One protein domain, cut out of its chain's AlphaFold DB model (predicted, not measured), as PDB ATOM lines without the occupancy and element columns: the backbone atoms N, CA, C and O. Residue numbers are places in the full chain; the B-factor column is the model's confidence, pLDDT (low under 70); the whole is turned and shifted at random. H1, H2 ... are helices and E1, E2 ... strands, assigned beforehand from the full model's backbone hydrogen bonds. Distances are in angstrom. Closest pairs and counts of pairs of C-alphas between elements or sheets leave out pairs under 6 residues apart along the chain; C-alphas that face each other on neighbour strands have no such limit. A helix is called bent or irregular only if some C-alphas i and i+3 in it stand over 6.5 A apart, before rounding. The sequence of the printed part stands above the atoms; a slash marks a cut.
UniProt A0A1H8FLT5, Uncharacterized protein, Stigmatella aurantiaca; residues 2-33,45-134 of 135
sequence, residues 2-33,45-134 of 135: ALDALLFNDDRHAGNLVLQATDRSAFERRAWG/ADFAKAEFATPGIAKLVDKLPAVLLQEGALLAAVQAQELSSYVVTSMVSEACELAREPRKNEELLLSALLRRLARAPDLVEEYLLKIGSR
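This is residues 2 to 33 and 45 to 134 of the 135 residues of an uncharacterized protein of Stigmatella aurantiaca (UniProt A0A1H8FLT5). Two groups of helices meet near the short helix H1 in the middle: H3 and H6 lie side by side and run opposite ways, while H5 sits between H4, with which it makes a helical hairpin, and H2. A hairpin of two strands, E1 and E2, makes one end of the longest axis, with H4 and H5 toward the other end. The printed part has 122 residues, with six named helices and two named strands in the order H1, E1, E2, H2, H3, H4, H5, H6; the sheet, E1 - E2, is antiparallel. The class is mostly helix, and the whole is compact, with a radius of gyration of the C-alphas of 15.7 A and spans of 47 by 31 by 26 A.

Find C-alpha 17 at (18.500, 3.850, 61.792); there E1, residues 17 to 22, begins, and E2, residues 25 to 33, follows, 20.8 A long. Before them, H1, residues 2 to 7, begins at C-alpha 2 at (27.155, 1.304, 51.834). After the cut come H2, residues 45 to 50, and H3, residues 66 to 81, 21.3 A long. H3 is irregular, with C-alphas 68 and 71 7.1 A apart, and has a kink of 28 degrees near residue 73. Then read H4, residues 85 to 99, 20.8 A; H5, residues 103 to 117, 20.9 A; and H6, residues 120 to 132, 18.1 A, ending at C-alpha 132 at (34.494, 10.723, 59.539).

Look first at the antiparallel hairpin of E1 and E2: N 20 and O 30 are 2.8 A apart, and N 32 and O 18 also 2.8 A, within hydrogen-bond range. E2 and H3 are only just apart, their closest C-alphas 8.4 A from each other. H1 touches H3, through residues 73 to 77 of H3 alone, closest at the C-alphas of Ala 2 and Ala 73, 4.9 A. H1 also touches H6, closest at the C-alphas of Ala 5 and Val 124, 5.5 A, and H5, through residues 113 to 117 of H5 alone, closest at those of Leu 6 and Arg 116, 6.3 A. H3 and H6 touch at a shallow tilt of 15 degrees, opposite ways, closest at the C-alphas of Ala 77 and Pro 121, 5.0 A. H4 and H5 touch as a helical hairpin at a steep tilt of 38 degrees, closest at the C-alphas of Cys 96 and Glu 106, 6.2 A. H2 touches H5 at a shallow tilt of 20 degrees, the same way, closest at the C-alphas of Ala 48 and Ala 112, 5.1 A; H2 and H4 are apart. In H1, H2, H4, H5 and H6 every O i to N i+4 pair is within hydrogen-bond range; in H3, 10 of 12 are.

The two C-alphas farthest apart are those of Ala 26 and Lys 104, 48.7 A. Residues 34 to 44 are not printed, and C-alphas 33 and 45 lie 23.8 A apart across this cut. The link from H2 to H3, residues 51 to 65, is long. The mean pLDDT of the printed part is 91.6, and no printed residue is under 70.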
ATOM      1  N   ALA A   2      26.911   1.732  53.220       91.56
ATOM      2  CA  ALA A   2      27.155   1.304  51.834       91.56
ATOM      3  C   ALA A   2      25.952   1.578  50.914       91.56
ATOM      4  O   ALA A   2      26.090   2.246  49.899       91.56
ATOM      5  N   LEU A   3      24.748   1.168  51.330       91.88
ATOM      6  CA  LEU A   3      23.511   1.459  50.596       91.88
ATOM      7  C   LEU A   3      23.258   2.957  50.393       91.88
ATOM      8  O   LEU A   3      22.776   3.341  49.334       91.88
ATOM      9  N   ASP A   4      23.599   3.799  51.373       93.38
ATOM     10  CA  ASP A   4      23.416   5.247  51.244       93.38
ATOM     11  C   ASP A   4      24.310   5.802  50.143       93.38
ATOM     12  O   ASP A   4      23.834   6.514  49.264       93.38
ATOM     13  N   ALA A   5      25.586   5.414  50.149       94.62
ATOM     14  CA  ALA A   5      26.517   5.797  49.105       94.62
ATOM     15  C   ALA A   5      26.062   5.266  47.744       94.62
ATOM     16  O   ALA A   5      25.978   6.037  46.799       94.62
ATOM     17  N   LEU A   6      25.717   3.983  47.622       96.06
ATOM     18  CA  LEU A   6      25.417   3.369  46.326       96.06
ATOM     19  C   LEU A   6      24.106   3.867  45.712       96.06
ATOM     20  O   LEU A   6      24.074   4.129  44.511       96.06
ATOM     21  N   LEU A   7      23.061   4.049  46.523       95.88
ATOM     22  CA  LEU A   7      21.733   4.479  46.067       95.88
ATOM     23  C   LEU A   7      21.501   5.989  46.194       95.88
ATOM     24  O   LEU A   7      20.427   6.468  45.837       95.88
ATOM     25  N   PHE A   8      22.513   6.722  46.667       96.25
ATOM     26  CA  PHE A   8      22.475   8.161  46.902       96.25
ATOM     27  C   PHE A   8      21.328   8.538  47.852       96.25
ATOM     28  O   PHE A   8      20.288   9.055  47.448       96.25
ATOM     29  N   ASN A   9      21.500   8.227  49.135       95.25
ATOM     30  CA  ASN A   9      20.542   8.582  50.179       95.25
ATOM     31  C   ASN A   9      21.085   9.694  51.082       95.25
ATOM     32  O   ASN A   9      21.912   9.439  51.959       95.25
ATOM     33  N   ASP A  10      20.564  10.905  50.890       93.06
ATOM     34  CA  ASP A  10      20.902  12.099  51.678       93.06
ATOM     35  C   ASP A  10      20.145  12.185  53.014       93.06
ATOM     36  O   ASP A  10      20.382  13.094  53.811       93.06
ATOM     37  N   ASP A  11      19.210  11.269  53.275       92.00
ATOM     38  CA  ASP A  11      18.243  11.367  54.372       92.00
ATOM     39  C   ASP A  11      18.512  10.361  55.502       92.00
ATOM     40  O   ASP A  11      17.617   9.704  56.032       92.00
ATOM     41  N   ARG A  12      19.782  10.202  55.892       91.44
ATOM     42  CA  ARG A  12      20.192   9.236  56.928       91.44
ATOM     43  C   ARG A  12      20.132   9.812  58.354       91.44
ATOM     44  O   ARG A  12      21.141   9.853  59.056       91.44
ATOM     45  N   HIS A  13      18.949  10.217  58.812       89.31
ATOM     46  CA  HIS A  13      18.748  10.719  60.181       89.31
ATOM     47  C   HIS A  13      18.457   9.604  61.205       89.31
ATOM     48  O   HIS A  13      18.235   8.452  60.839       89.31
ATOM     49  N   ALA A  14      18.412   9.942  62.503       86.00
ATOM     50  CA  ALA A  14      18.231   8.980  63.603       86.00
ATOM     51  C   ALA A  14      17.005   8.063  63.434       86.00
ATOM     52  O   ALA A  14      17.104   6.863  63.661       86.00
ATOM     53  N   GLY A  15      15.872   8.615  62.982       86.38
ATOM     54  CA  GLY A  15      14.653   7.838  62.710       86.38
ATOM     55  C   GLY A  15      14.795   6.768  61.617       86.38
ATOM     56  O   GLY A  15      14.029   5.813  61.614       86.38
ATOM     57  N   ASN A  16      15.808   6.877  60.751       90.25
ATOM     58  CA  ASN A  16      16.052   5.939  59.654       90.25
ATOM     59  C   ASN A  16      17.147   4.920  60.022       90.25
ATOM     60  O   ASN A  16      17.696   4.239  59.156       90.25
ATOM     61  N   LEU A  17      17.514   4.808  61.301       86.94
ATOM     62  CA  LEU A  17      18.500   3.850  61.792       86.94
ATOM     63  C   LEU A  17      17.920   3.023  62.933       86.94
ATOM     64  O   LEU A  17      17.509   3.552  63.960       86.94
ATOM     65  N   VAL A  18      17.959   1.702  62.773       86.88
ATOM     66  CA  VAL A  18      17.559   0.758  63.820       86.88
ATOM     67  C   VAL A  18      18.794   0.042  64.339       86.88
ATOM     68  O   VAL A  18      19.538  -0.571  63.573       86.88
ATOM     69  N   LEU A  19      19.010   0.103  65.651       85.25
ATOM     70  CA  LEU A  19      20.070  -0.640  66.327       85.25
ATOM     71  C   LEU A  19      19.477  -1.908  66.938       85.25
ATOM     72  O   LEU A  19      18.664  -1.847  67.857       85.25
ATOM     73  N   GLN A  20      19.906  -3.058  66.434       85.38
ATOM     74  CA  GLN A  20      19.504  -4.366  66.935       85.38
ATOM     75  C   GLN A  20      20.605  -4.930  67.840       85.38
ATOM     76  O   GLN A  20      21.782  -4.906  67.477       85.38
ATOM     77  N   ALA A  21      20.241  -5.447  69.014       83.44
ATOM     78  CA  ALA A  21      21.155  -6.252  69.824       83.44
ATOM     79  C   ALA A  21      21.501  -7.561  69.099       83.44
ATOM     80  O   ALA A  21      20.661  -8.108  68.386       83.44
ATOM     81  N   THR A  22      22.727  -8.055  69.263       82.12
ATOM     82  CA  THR A  22      23.113  -9.373  68.748       82.12
ATOM     83  C   THR A  22      23.145 -10.386  69.887       82.12
ATOM     84  O   THR A  22      23.488 -10.054  71.021       82.12
ATOM     85  N   ASP A  23      22.854 -11.649  69.576       85.19
ATOM     86  CA  ASP A  23      22.914 -12.742  70.559       85.19
ATOM     87  C   ASP A  23      24.359 -13.076  70.982       85.19
ATOM     88  O   ASP A  23      24.585 -13.855  71.903       85.19
ATOM     89  N   ARG A  24      25.352 -12.489  70.298       79.94
ATOM     90  CA  ARG A  24      26.781 -12.708  70.547       79.94
ATOM     91  C   ARG A  24      27.294 -11.937  71.761       79.94
ATOM     92  O   ARG A  24      28.182 -12.432  72.449       79.94
ATOM     93  N   SER A  25      26.780 -10.730  72.020       82.56
ATOM     94  CA  SER A  25      27.244  -9.889  73.129       82.56
ATOM     95  C   SER A  25      26.247  -8.791  73.494       82.56
ATOM     96  O   SER A  25      25.697  -8.106  72.634       82.56
ATOM     97  N   ALA A  26      26.120  -8.516  74.797       76.38
ATOM     98  CA  ALA A  26      25.330  -7.402  75.321       76.38
ATOM     99  C   ALA A  26      25.829  -6.015  74.863       76.38
ATOM    100  O   ALA A  26      25.066  -5.047  74.923       76.38
ATOM    101  N   PHE A  27      27.069  -5.917  74.371       78.56
ATOM    102  CA  PHE A  27      27.696  -4.677  73.898       78.56
ATOM    103  C   PHE A  27      27.799  -4.584  72.372       78.56
ATOM    104  O   PHE A  27      28.153  -3.530  71.851       78.56
ATOM    105  N   GLU A  28      27.468  -5.651  71.646       80.88
ATOM    106  CA  GLU A  28      27.466  -5.640  70.186       80.88
ATOM    107  C   GLU A  28      26.087  -5.202  69.673       80.88
ATOM    108  O   GLU A  28      25.029  -5.593  70.184       80.88
ATOM    109  N   ARG A  29      26.093  -4.316  68.678       80.06
ATOM    110  CA  ARG A  29      24.887  -3.804  68.029       80.06
ATOM    111  C   ARG A  29      25.066  -3.892  66.524       80.06
ATOM    112  O   ARG A  29      26.109  -3.507  66.003       80.06
ATOM    113  N   ARG A  30      24.026  -4.339  65.823       81.50
ATOM    114  CA  ARG A  30      23.925  -4.232  64.368       81.50
ATOM    115  C   ARG A  30      23.101  -3.003  64.016       81.50
ATOM    116  O   ARG A  30      21.987  -2.852  64.511       81.50
ATOM    117  N   ALA A  31      23.639  -2.148  63.153       81.69
ATOM    118  CA  ALA A  31      22.918  -1.002  62.619       81.69
ATOM    119  C   ALA A  31      22.255  -1.358  61.286       81.69
ATOM    120  O   ALA A  31      22.924  -1.789  60.347       81.69
ATOM    121  N   TRP A  32      20.948  -1.139  61.201       83.62
ATOM    122  CA  TRP A  32      20.157  -1.287  59.989       83.62
ATOM    123  C   TRP A  32      19.765   0.093  59.472       83.62
ATOM    124  O   TRP A  32      19.099   0.856  60.172       83.62
ATOM    125  N   GLY A  33      20.183   0.411  58.247       85.44
ATOM    126  CA  GLY A  33      19.634   1.545  57.510       85.44
ATOM    127  C   GLY A  33      18.272   1.151  56.959       85.44
ATOM    128  O   GLY A  33      18.200   0.292  56.084       85.44
ATOM    129  N   ALA A  45      16.134   9.693  36.503       95.62
ATOM    130  CA  ALA A  45      16.755  10.778  35.748       95.62
ATOM    131  C   ALA A  45      17.781  11.561  36.579       95.62
ATOM    132  O   ALA A  45      18.849  11.894  36.068       95.62
ATOM    133  N   ASP A  46      17.480  11.850  37.843       96.19
ATOM    134  CA  ASP A  46      18.382  12.603  38.716       96.19
ATOM    135  C   ASP A  46      19.477  11.703  39.289       96.19
ATOM    136  O   ASP A  46      20.631  12.122  39.370       96.19
ATOM    137  N   PHE A  47      19.169  10.430  39.546       96.75
ATOM    138  CA  PHE A  47      20.173   9.427  39.895       96.75
ATOM    139  C   PHE A  47      21.229   9.258  38.800       96.75
ATOM    140  O   PHE A  47      22.426   9.229  39.082       96.75
ATOM    141  N   ALA A  48      20.800   9.209  37.534       96.12
ATOM    142  CA  ALA A  48      21.715   9.136  36.403       96.12
ATOM    143  C   ALA A  48      22.602  10.388  36.284       96.12
ATOM    144  O   ALA A  48      23.788  10.248  35.991       96.12
ATOM    145  N   LYS A  49      22.055  11.585  36.551       96.88
ATOM    146  CA  LYS A  49      22.816  12.851  36.561       96.88
ATOM    147  C   LYS A  49      23.808  12.948  37.718       96.88
ATOM    148  O   LYS A  49      24.830  13.606  37.569       96.88
ATOM    149  N   ALA A  50      23.511  12.330  38.860       94.69
ATOM    150  CA  ALA A  50      24.412  12.324  40.009       94.69
ATOM    151  C   ALA A  50      25.698  11.514  39.752       94.69
ATOM    152  O   ALA A  50      26.668  11.671  40.487       94.69
ATOM    153  N   GLU A  51      25.722  10.667  38.717       93.69
ATOM    154  CA  GLU A  51      26.872   9.866  38.281       93.69
ATOM    155  C   GLU A  51      27.574   9.123  39.426       93.69
ATOM    156  O   GLU A  51      27.090   8.084  39.873       93.69
ATOM    157  N   PHE A  52      28.709   9.647  39.896       96.44
ATOM    158  CA  PHE A  52      29.553   9.093  40.956       96.44
ATOM    159  C   PHE A  52      29.610   9.988  42.195       96.44
ATOM    160  O   PHE A  52      30.393   9.731  43.099       96.44
ATOM    161  N   ALA A  53      28.786  11.034  42.266       96.19
ATOM    162  CA  ALA A  53      28.680  11.829  43.476       96.19
ATOM    163  C   ALA A  53      28.175  10.955  44.634       96.19
ATOM    164  O   ALA A  53      27.347  10.049  44.452       96.19
ATOM    165  N   THR A  54      28.691  11.225  45.827       95.31
ATOM    166  CA  THR A  54      28.226  10.616  47.075       95.31
ATOM    167  C   THR A  54      27.273  11.564  47.805       95.31
ATOM    168  O   THR A  54      27.390  12.784  47.639       95.31
ATOM    169  N   PRO A  55      26.336  11.019  48.597       94.56
ATOM    170  CA  PRO A  55      25.358  11.817  49.314       94.56
ATOM    171  C   PRO A  55      25.996  12.806  50.299       94.56
ATOM    172  O   PRO A  55      27.097  12.604  50.825       94.56
ATOM    173  N   GLY A  56      25.278  13.892  50.553       91.94
ATOM    174  CA  GLY A  56      25.574  14.851  51.597       91.94
ATOM    175  C   GLY A  56      25.369  14.253  52.989       91.94
ATOM    176  O   GLY A  56      24.502  13.421  53.234       91.94
ATOM    177  N   ILE A  57      26.156  14.735  53.948       90.81
ATOM    178  CA  ILE A  57      26.120  14.261  55.340       90.81
ATOM    179  C   ILE A  57      25.302  15.170  56.262       90.81
ATOM    180  O   ILE A  57      25.341  14.982  57.471       90.81
ATOM    181  N   ALA A  58      24.580  16.164  55.732       88.31
ATOM    182  CA  ALA A  58      23.910  17.194  56.537       88.31
ATOM    183  C   ALA A  58      22.841  16.618  57.480       88.31
ATOM    184  O   ALA A  58      22.737  17.033  58.631       88.31
ATOM    185  N   LYS A  59      22.078  15.628  57.007       87.31
ATOM    186  CA  LYS A  59      21.039  14.950  57.794       87.31
ATOM    187  C   LYS A  59      21.527  13.678  58.476       87.31
ATOM    188  O   LYS A  59      20.730  12.983  59.100       87.31
ATOM    189  N   LEU A  60      22.817  13.355  58.347       87.19
ATOM    190  CA  LEU A  60      23.382  12.181  58.993       87.19
ATOM    191  C   LEU A  60      23.199  12.293  60.510       87.19
ATOM    192  O   LEU A  60      23.400  13.375  61.068       87.19
ATOM    193  N   VAL A  61      22.835  11.188  61.163       84.31
ATOM    194  CA  VAL A  61      22.756  11.133  62.627       84.31
ATOM    195  C   VAL A  61      24.074  11.570  63.274       84.31
ATOM    196  O   VAL A  61      25.163  11.185  62.838       84.31
ATOM    197  N   ASP A  62      23.970  12.369  64.333       79.12
ATOM    198  CA  ASP A  62      25.134  12.807  65.094       79.12
ATOM    199  C   ASP A  62      25.809  11.631  65.808       79.12
ATOM    200  O   ASP A  62      25.154  10.680  66.243       79.12
ATOM    201  N   LYS A  63      27.136  11.725  65.969       75.12
ATOM    202  CA  LYS A  63      27.967  10.760  66.715       75.12
ATOM    203  C   LYS A  63      27.872   9.316  66.208       75.12
ATOM    204  O   LYS A  63      28.126   8.379  66.966       75.12
ATOM    205  N   LEU A  64      27.534   9.120  64.932       76.69
ATOM    206  CA  LEU A  64      27.638   7.809  64.301       76.69
ATOM    207  C   LEU A  64      29.113   7.359  64.355       76.69
ATOM    208  O   LEU A  64      29.977   8.083  63.855       76.69
ATOM    209  N   PRO A  65      29.440   6.192  64.936       76.62
ATOM    210  CA  PRO A  65      30.825   5.757  65.051       76.62
ATOM    211  C   PRO A  65      31.325   5.247  63.694       76.62
ATOM    212  O   PRO A  65      31.317   4.048  63.428       76.62
ATOM    213  N   ALA A  66      31.747   6.169  62.823       77.06
ATOM    214  CA  ALA A  66      32.150   5.892  61.441       77.06
ATOM    215  C   ALA A  66      33.177   4.754  61.349       77.06
ATOM    216  O   ALA A  66      33.011   3.835  60.551       77.06
ATOM    217  N   VAL A  67      34.167   4.766  62.247       77.56
ATOM    218  CA  VAL A  67      35.219   3.743  62.351       77.56
ATOM    219  C   VAL A  67      34.639   2.350  62.615       77.56
ATOM    220  O   VAL A  67      35.079   1.380  62.008       77.56
ATOM    221  N   LEU A  68      33.614   2.234  63.467       78.19
ATOM    222  CA  LEU A  68      32.991   0.942  63.787       78.19
ATOM    223  C   LEU A  68      32.122   0.401  62.643       78.19
ATOM    224  O   LEU A  68      31.829  -0.789  62.602       78.19
ATOM    225  N   LEU A  69      31.686   1.267  61.727       80.62
ATOM    226  CA  LEU A  69      30.846   0.897  60.587       80.62
ATOM    227  C   LEU A  69      31.648   0.710  59.296       80.62
ATOM    228  O   LEU A  69      31.117   0.155  58.334       80.62
ATOM    229  N   GLN A  70      32.900   1.173  59.268       87.31
ATOM    230  CA  GLN A  70      33.744   1.213  58.079       87.31
ATOM    231  C   GLN A  70      33.981  -0.178  57.493       87.31
ATOM    232  O   GLN A  70      33.718  -0.384  56.313       87.31
ATOM    233  N   GLU A  71      34.412  -1.140  58.311       87.75
ATOM    234  CA  GLU A  71      34.713  -2.500  57.848       87.75
ATOM    235  C   GLU A  71      33.486  -3.161  57.205       87.75
ATOM    236  O   GLU A  71      33.546  -3.625  56.067       87.75
ATOM    237  N   GLY A  72      32.338  -3.129  57.891       87.94
ATOM    238  CA  GLY A  72      31.100  -3.710  57.373       87.94
ATOM    239  C   GLY A  72      30.584  -3.004  56.117       87.94
ATOM    240  O   GLY A  72      30.062  -3.656  55.212       87.94
ATOM    241  N   ALA A  73      30.743  -1.682  56.029       91.38
ATOM    242  CA  ALA A  73      30.350  -0.919  54.851       91.38
ATOM    243  C   ALA A  73      31.243  -1.225  53.640       91.38
ATOM    244  O   ALA A  73      30.717  -1.417  52.546       91.38
ATOM    245  N   LEU A  74      32.561  -1.315  53.828       94.31
ATOM    246  CA  LEU A  74      33.499  -1.664  52.760       94.31
ATOM    247  C   LEU A  74      33.314  -3.111  52.296       94.31
ATOM    248  O   LEU A  74      33.283  -3.358  51.094       94.31
ATOM    249  N   LEU A  75      33.094  -4.056  53.217       93.38
ATOM    250  CA  LEU A  75      32.780  -5.441  52.859       93.38
ATOM    251  C   LEU A  75      31.511  -5.522  51.998       93.38
ATOM    252  O   LEU A  75      31.501  -6.191  50.967       93.38
ATOM    253  N   ALA A  76      30.455  -4.799  52.384       93.50
ATOM    254  CA  ALA A  76      29.233  -4.720  51.591       93.50
ATOM    255  C   ALA A  76      29.470  -4.067  50.216       93.50
ATOM    256  O   ALA A  76      28.837  -4.459  49.240       93.50
ATOM    257  N   ALA A  77      30.383  -3.097  50.122       96.44
ATOM    258  CA  ALA A  77      30.746  -2.451  48.863       96.44
ATOM    259  C   ALA A  77      31.450  -3.416  47.898       96.44
ATOM    260  O   ALA A  77      31.099  -3.463  46.722       96.44
ATOM    261  N   VAL A  78      32.394  -4.219  48.401       97.44
ATOM    262  CA  VAL A  78      33.068  -5.267  47.618       97.44
ATOM    263  C   VAL A  78      32.050  -6.292  47.123       97.44
ATOM    264  O   VAL A  78      31.976  -6.556  45.927       97.44
ATOM    265  N   GLN A  79      31.176  -6.782  48.007       96.19
ATOM    266  CA  GLN A  79      30.110  -7.714  47.617       96.19
ATOM    267  C   GLN A  79      29.173  -7.117  46.562       96.19
ATOM    268  O   GLN A  79      28.758  -7.811  45.638       96.19
ATOM    269  N   ALA A  80      28.847  -5.828  46.675       95.94
ATOM    270  CA  ALA A  80      28.008  -5.133  45.708       95.94
ATOM    271  C   ALA A  80      28.681  -5.015  44.327       95.94
ATOM    272  O   ALA A  80      27.996  -5.129  43.313       95.94
ATOM    273  N   GLN A  81      30.005  -4.826  44.280       97.38
ATOM    274  CA  GLN A  81      30.790  -4.808  43.040       97.38
ATOM    275  C   GLN A  81      30.840  -6.186  42.362       97.38
ATOM    276  O   GLN A  81      30.861  -6.267  41.136       97.38
ATOM    277  N   GLU A  82      30.834  -7.261  43.151       97.06
ATOM    278  CA  GLU A  82      30.869  -8.647  42.669       97.06
ATOM    279  C   GLU A  82      29.504  -9.168  42.190       97.06
ATOM    280  O   GLU A  82      29.422 -10.251  41.600       97.06
ATOM    281  N   LEU A  83      28.415  -8.418  42.409       96.31
ATOM    282  CA  LEU A  83      27.095  -8.804  41.920       96.31
ATOM    283  C   LEU A  83      27.093  -8.900  40.393       96.31
ATOM    284  O   LEU A  83      27.432  -7.956  39.678       96.31
ATOM    285  N   SER A  84      26.629 -10.039  39.877       97.00
ATOM    286  CA  SER A  84      26.492 -10.199  38.431       97.00
ATOM    287  C   SER A  84      25.502  -9.179  37.865       97.00
ATOM    288  O   SER A  84      24.410  -8.973  38.406       97.00
ATOM    289  N   SER A  85      25.842  -8.588  36.718       96.31
ATOM    290  CA  SER A  85      24.948  -7.645  36.037       96.31
ATOM    291  C   SER A  85      23.606  -8.283  35.675       96.31
ATOM    292  O   SER A  85      22.598  -7.584  35.639       96.31
ATOM    293  N   TYR A  86      23.571  -9.604  35.461       97.50
ATOM    294  CA  TYR A  86      22.334 -10.356  35.245       97.50
ATOM    295  C   TYR A  86      21.394 -10.279  36.454       97.50
ATOM    296  O   TYR A  86      20.230  -9.923  36.292       97.50
ATOM    297  N   VAL A  87      21.899 -10.547  37.665       97.12
ATOM    298  CA  VAL A  87      21.093 -10.486  38.898       97.12
ATOM    299  C   VAL A  87      20.570  -9.071  39.131       97.12
ATOM    300  O   VAL A  87      19.380  -8.896  39.379       97.12
ATOM    301  N   VAL A  88      21.431  -8.059  38.984       96.81
ATOM    302  CA  VAL A  88      21.033  -6.652  39.148       96.81
ATOM    303  C   VAL A  88      19.965  -6.266  38.124       96.81
ATOM    304  O   VAL A  88      18.959  -5.670  38.491       96.81
ATOM    305  N   THR A  89      20.151  -6.651  36.857       98.00
ATOM    306  CA  THR A  89      19.167  -6.403  35.792       98.00
ATOM    307  C   THR A  89      17.831  -7.052  36.125       98.00
ATOM    308  O   THR A  89      16.818  -6.368  36.109       98.00
ATOM    309  N   SER A  90      17.828  -8.335  36.501       97.88
ATOM    310  CA  SER A  90      16.602  -9.063  36.847       97.88
ATOM    311  C   SER A  90      15.834  -8.387  37.983       97.88
ATOM    312  O   SER A  90      14.629  -8.201  37.872       97.88
ATOM    313  N   MET A  91      16.529  -7.991  39.055       96.75
ATOM    314  CA  MET A  91      15.902  -7.345  40.214       96.75
ATOM    315  C   MET A  91      15.355  -5.954  39.880       96.75
ATOM    316  O   MET A  91      14.257  -5.605  40.308       96.75
ATOM    317  N   VAL A  92      16.104  -5.151  39.116       96.62
ATOM    318  CA  VAL A  92      15.655  -3.812  38.705       96.62
ATOM    319  C   VAL A  92      14.457  -3.907  37.765       96.62
ATOM    320  O   VAL A  92      13.499  -3.159  37.949       96.62
ATOM    321  N   SER A  93      14.484  -4.829  36.800       97.25
ATOM    322  CA  SER A  93      13.372  -5.049  35.873       97.25
ATOM    323  C   SER A  93      12.107  -5.494  36.605       97.25
ATOM    324  O   SER A  93      11.061  -4.889  36.399       97.25
ATOM    325  N   GLU A  94      12.204  -6.470  37.515       97.75
ATOM    326  CA  GLU A  94      11.066  -6.914  38.334       97.75
ATOM    327  C   GLU A  94      10.492  -5.758  39.171       97.75
ATOM    328  O   GLU A  94       9.283  -5.520  39.173       97.75
ATOM    329  N   ALA A  95      11.353  -4.978  39.832       94.94
ATOM    330  CA  ALA A  95      10.920  -3.834  40.630       94.94
ATOM    331  C   ALA A  95      10.238  -2.742  39.781       94.94
ATOM    332  O   ALA A  95       9.204  -2.206  40.186       94.94
ATOM    333  N   CYS A  96      10.784  -2.425  38.603       96.69
ATOM    334  CA  CYS A  96      10.211  -1.434  37.690       96.69
ATOM    335  C   CYS A  96       8.875  -1.904  37.103       96.69
ATOM    336  O   CYS A  96       7.948  -1.102  36.987       96.69
ATOM    337  N   GLU A  97       8.744  -3.193  36.785       97.31
ATOM    338  CA  GLU A  97       7.489  -3.786  36.322       97.31
ATOM    339  C   GLU A  97       6.397  -3.674  37.395       97.31
ATOM    340  O   GLU A  97       5.302  -3.176  37.118       97.31
ATOM    341  N   LEU A  98       6.714  -4.047  38.640       96.44
ATOM    342  CA  LEU A  98       5.803  -3.928  39.783       96.44
ATOM    343  C   LEU A  98       5.367  -2.478  40.037       96.44
ATOM    344  O   LEU A  98       4.191  -2.221  40.309       96.44
ATOM    345  N   ALA A  99       6.295  -1.528  39.914       94.06
ATOM    346  CA  ALA A  99       6.030  -0.099  40.070       94.06
ATOM    347  C   ALA A  99       5.368   0.547  38.837       94.06
ATOM    348  O   ALA A  99       4.933   1.696  38.912       94.06
ATOM    349  N   ARG A 100       5.246  -0.184  37.718       95.94
ATOM    350  CA  ARG A 100       4.785   0.322  36.411       95.94
ATOM    351  C   ARG A 100       5.613   1.505  35.904       95.94
ATOM    352  O   ARG A 100       5.078   2.434  35.294       95.94
ATOM    353  N   GLU A 101       6.916   1.467  36.151       95.88
ATOM    354  CA  GLU A 101       7.843   2.487  35.677       95.88
ATOM    355  C   GLU A 101       7.963   2.452  34.143       95.88
ATOM    356  O   GLU A 101       8.019   1.377  33.538       95.88
ATOM    357  N   PRO A 102       8.036   3.613  33.468       96.25
ATOM    358  CA  PRO A 102       8.327   3.662  32.044       96.25
ATOM    359  C   PRO A 102       9.661   2.983  31.723       96.25
ATOM    360  O   PRO A 102      10.661   3.213  32.399       96.25
ATOM    361  N   ARG A 103       9.727   2.250  30.606       96.19
ATOM    362  CA  ARG A 103      10.945   1.536  30.179       96.19
ATOM    363  C   ARG A 103      12.208   2.413  30.150       96.19
ATOM    364  O   ARG A 103      13.286   1.982  30.541       96.19
ATOM    365  N   LYS A 104      12.065   3.676  29.741       96.69
ATOM    366  CA  LYS A 104      13.160   4.660  29.738       96.69
ATOM    367  C   LYS A 104      13.732   4.916  31.142       96.69
ATOM    368  O   LYS A 104      14.934   5.118  31.278       96.69
ATOM    369  N   ASN A 105      12.884   4.944  32.170       96.50
ATOM    370  CA  ASN A 105      13.305   5.147  33.555       96.50
ATOM    371  C   ASN A 105      14.068   3.928  34.076       96.50
ATOM    372  O   ASN A 105      15.123   4.092  34.683       96.50
ATOM    373  N   GLU A 106      13.582   2.725  33.771       97.38
ATOM    374  CA  GLU A 106      14.274   1.472  34.087       97.38
ATOM    375  C   GLU A 106      15.689   1.445  33.483       97.38
ATOM    376  O   GLU A 106      16.658   1.170  34.185       97.38
ATOM    377  N   GLU A 107      15.838   1.796  32.202       97.12
ATOM    378  CA  GLU A 107      17.141   1.832  31.521       97.12
ATOM    379  C   GLU A 107      18.102   2.862  32.137       97.12
ATOM    380  O   GLU A 107      19.294   2.583  32.320       97.12
ATOM    381  N   LEU A 108      17.595   4.046  32.504       97.38
ATOM    382  CA  LEU A 108      18.384   5.065  33.199       97.38
ATOM    383  C   LEU A 108      18.860   4.560  34.563       97.38
ATOM    384  O   LEU A 108      20.060   4.630  34.842       97.38
ATOM    385  N   LEU A 109      17.946   4.012  35.368       97.19
ATOM    386  CA  LEU A 109      18.242   3.464  36.689       97.19
ATOM    387  C   LEU A 109      19.268   2.335  36.598       97.19
ATOM    388  O   LEU A 109      20.295   2.391  37.271       97.19
ATOM    389  N   LEU A 110      19.022   1.344  35.738       97.56
ATOM    390  CA  LEU A 110      19.890   0.183  35.578       97.56
ATOM    391  C   LEU A 110      21.295   0.600  35.143       97.56
ATOM    392  O   LEU A 110      22.285   0.171  35.736       97.56
ATOM    393  N   SER A 111      21.394   1.473  34.137       97.50
ATOM    394  CA  SER A 111      22.695   1.925  33.642       97.50
ATOM    395  C   SER A 111      23.475   2.703  34.708       97.50
ATOM    396  O   SER A 111      24.680   2.494  34.856       97.50
ATOM    397  N   ALA A 112      22.809   3.576  35.469       97.62
ATOM    398  CA  ALA A 112      23.431   4.349  36.539       97.62
ATOM    399  C   ALA A 112      23.860   3.448  37.703       97.62
ATOM    400  O   ALA A 112      24.998   3.543  38.165       97.62
ATOM    401  N   LEU A 113      22.989   2.530  38.123       97.56
ATOM    402  CA  LEU A 113      23.257   1.601  39.214       97.56
ATOM    403  C   LEU A 113      24.447   0.696  38.890       97.56
ATOM    404  O   LEU A 113      25.368   0.616  39.692       97.56
ATOM    405  N   LEU A 114      24.488   0.082  37.703       97.56
ATOM    406  CA  LEU A 114      25.606  -0.778  37.300       97.56
ATOM    407  C   LEU A 114      26.944  -0.027  37.285       97.56
ATOM    408  O   LEU A 114      27.945  -0.551  37.774       97.56
ATOM    409  N   ARG A 115      26.969   1.219  36.787       97.12
ATOM    410  CA  ARG A 115      28.184   2.054  36.825       97.12
ATOM    411  C   ARG A 115      28.631   2.342  38.256       97.12
ATOM    412  O   ARG A 115      29.827   2.306  38.532       97.12
ATOM    413  N   ARG A 116      27.693   2.623  39.165       97.62
ATOM    414  CA  ARG A 116      28.002   2.868  40.582       97.62
ATOM    415  C   ARG A 116      28.466   1.599  41.295       97.62
ATOM    416  O   ARG A 116      29.447   1.664  42.023       97.62
ATOM    417  N   LEU A 117      27.839   0.450  41.039       97.75
ATOM    418  CA  LEU A 117      28.251  -0.843  41.595       97.75
ATOM    419  C   LEU A 117      29.673  -1.223  41.167       97.75
ATOM    420  O   LEU A 117      30.469  -1.641  42.000       97.75
ATOM    421  N   ALA A 118      30.040  -0.970  39.907       97.31
ATOM    422  CA  ALA A 118      31.403  -1.195  39.420       97.31
ATOM    423  C   ALA A 118      32.471  -0.380  40.179       97.31
ATOM    424  O   ALA A 118      33.639  -0.760  40.180       97.31
ATOM    425  N   ARG A 119      32.076   0.716  40.839       97.12
ATOM    426  CA  ARG A 119      32.933   1.590  41.659       97.12
ATOM    427  C   ARG A 119      32.521   1.598  43.131       97.12
ATOM    428  O   ARG A 119      32.797   2.559  43.846       97.12
ATOM    429  N   ALA A 120      31.820   0.558  43.581       97.50
ATOM    430  CA  ALA A 120      31.218   0.549  44.905       97.50
ATOM    431  C   ALA A 120      32.228   0.797  46.040       97.50
ATOM    432  O   ALA A 120      31.921   1.642  46.883       97.50
ATOM    433  N   PRO A 121      33.419   0.157  46.072       97.31
ATOM    434  CA  PRO A 121      34.410   0.420  47.115       97.31
ATOM    435  C   PRO A 121      34.821   1.896  47.188       97.31
ATOM    436  O   PRO A 121      34.715   2.485  48.260       97.31
ATOM    437  N   ASP A 122      35.168   2.509  46.050       97.38
ATOM    438  CA  ASP A 122      35.583   3.919  45.975       97.38
ATOM    439  C   ASP A 122      34.489   4.865  46.495       97.38
ATOM    440  O   ASP A 122      34.751   5.769  47.288       97.38
ATOM    441  N   LEU A 123      33.241   4.653  46.060       97.38
ATOM    442  CA  LEU A 123      32.104   5.493  46.453       97.38
ATOM    443  C   LEU A 123      31.810   5.384  47.950       97.38
ATOM    444  O   LEU A 123      31.465   6.370  48.604       97.38
ATOM    445  N   VAL A 124      31.909   4.172  48.494       96.12
ATOM    446  CA  VAL A 124      31.675   3.933  49.918       96.12
ATOM    447  C   VAL A 124      32.808   4.518  50.750       96.12
ATOM    448  O   VAL A 124      32.527   5.150  51.767       96.12
ATOM    449  N   GLU A 125      34.061   4.374  50.319       95.00
ATOM    450  CA  GLU A 125      35.213   4.983  50.981       95.00
ATOM    451  C   GLU A 125      35.110   6.514  50.999       95.00
ATOM    452  O   GLU A 125      35.205   7.116  52.071       95.00
ATOM    453  N   GLU A 126      34.812   7.148  49.860       94.88
ATOM    454  CA  GLU A 126      34.615   8.600  49.781       94.88
ATOM    455  C   GLU A 126      33.515   9.068  50.747       94.88
ATOM    456  O   GLU A 126      33.687  10.049  51.479       94.88
ATOM    457  N   TYR A 127      32.388   8.354  50.795       94.06
ATOM    458  CA  TYR A 127      31.296   8.704  51.696       94.06
ATOM    459  C   TYR A 127      31.684   8.538  53.173       94.06
ATOM    460  O   TYR A 127      31.403   9.417  53.989       94.06
ATOM    461  N   LEU A 128      32.373   7.450  53.531       91.94
ATOM    462  CA  LEU A 128      32.857   7.217  54.895       91.94
ATOM    463  C   LEU A 128      33.872   8.275  55.338       91.94
ATOM    464  O   LEU A 128      33.812   8.713  56.487       91.94
ATOM    465  N   LEU A 129      34.746   8.738  54.439       91.06
ATOM    466  CA  LEU A 129      35.658   9.853  54.707       91.06
ATOM    467  C   LEU A 129      34.892  11.149  54.993       91.06
ATOM    468  O   LEU A 129      35.198  11.833  55.971       91.06
ATOM    469  N   LYS A 130      33.848  11.462  54.208       90.81
ATOM    470  CA  LYS A 130      32.973  12.618  54.480       90.81
ATOM    471  C   LYS A 130      32.350  12.513  55.870       90.81
ATOM    472  O   LYS A 130      32.411  13.467  56.640       90.81
ATOM    473  N   ILE A 131      31.822  11.346  56.226       89.38
ATOM    474  CA  ILE A 131      31.223  11.100  57.542       89.38
ATOM    475  C   ILE A 131      32.247  11.263  58.671       89.38
ATOM    476  O   ILE A 131      31.962  11.947  59.650       89.38
ATOM    477  N   GLY A 132      33.429  10.659  58.534       85.56
ATOM    478  CA  GLY A 132      34.494  10.723  59.539       85.56
ATOM    479  C   GLY A 132      35.101  12.118  59.711       85.56
ATOM    480  O   GLY A 132      35.683  12.397  60.754       85.56
ATOM    481  N   SER A 133      34.944  13.000  58.720       83.38
ATOM    482  CA  SER A 133      35.386  14.399  58.789       83.38
ATOM    483  C   SER A 133      34.413  15.332  59.523       83.38
ATOM    484  O   SER A 133      34.731  16.506  59.727       83.38
ATOM    485  N   ARG A 134      33.223  14.841  59.904       73.88
ATOM    486  CA  ARG A 134      32.221  15.641  60.614       73.88
ATOM    487  C   ARG A 134      32.673  15.875  62.069       73.88
ATOM    488  O   ARG A 134      32.964  14.890  62.749       73.88
TER     489      ARG A 134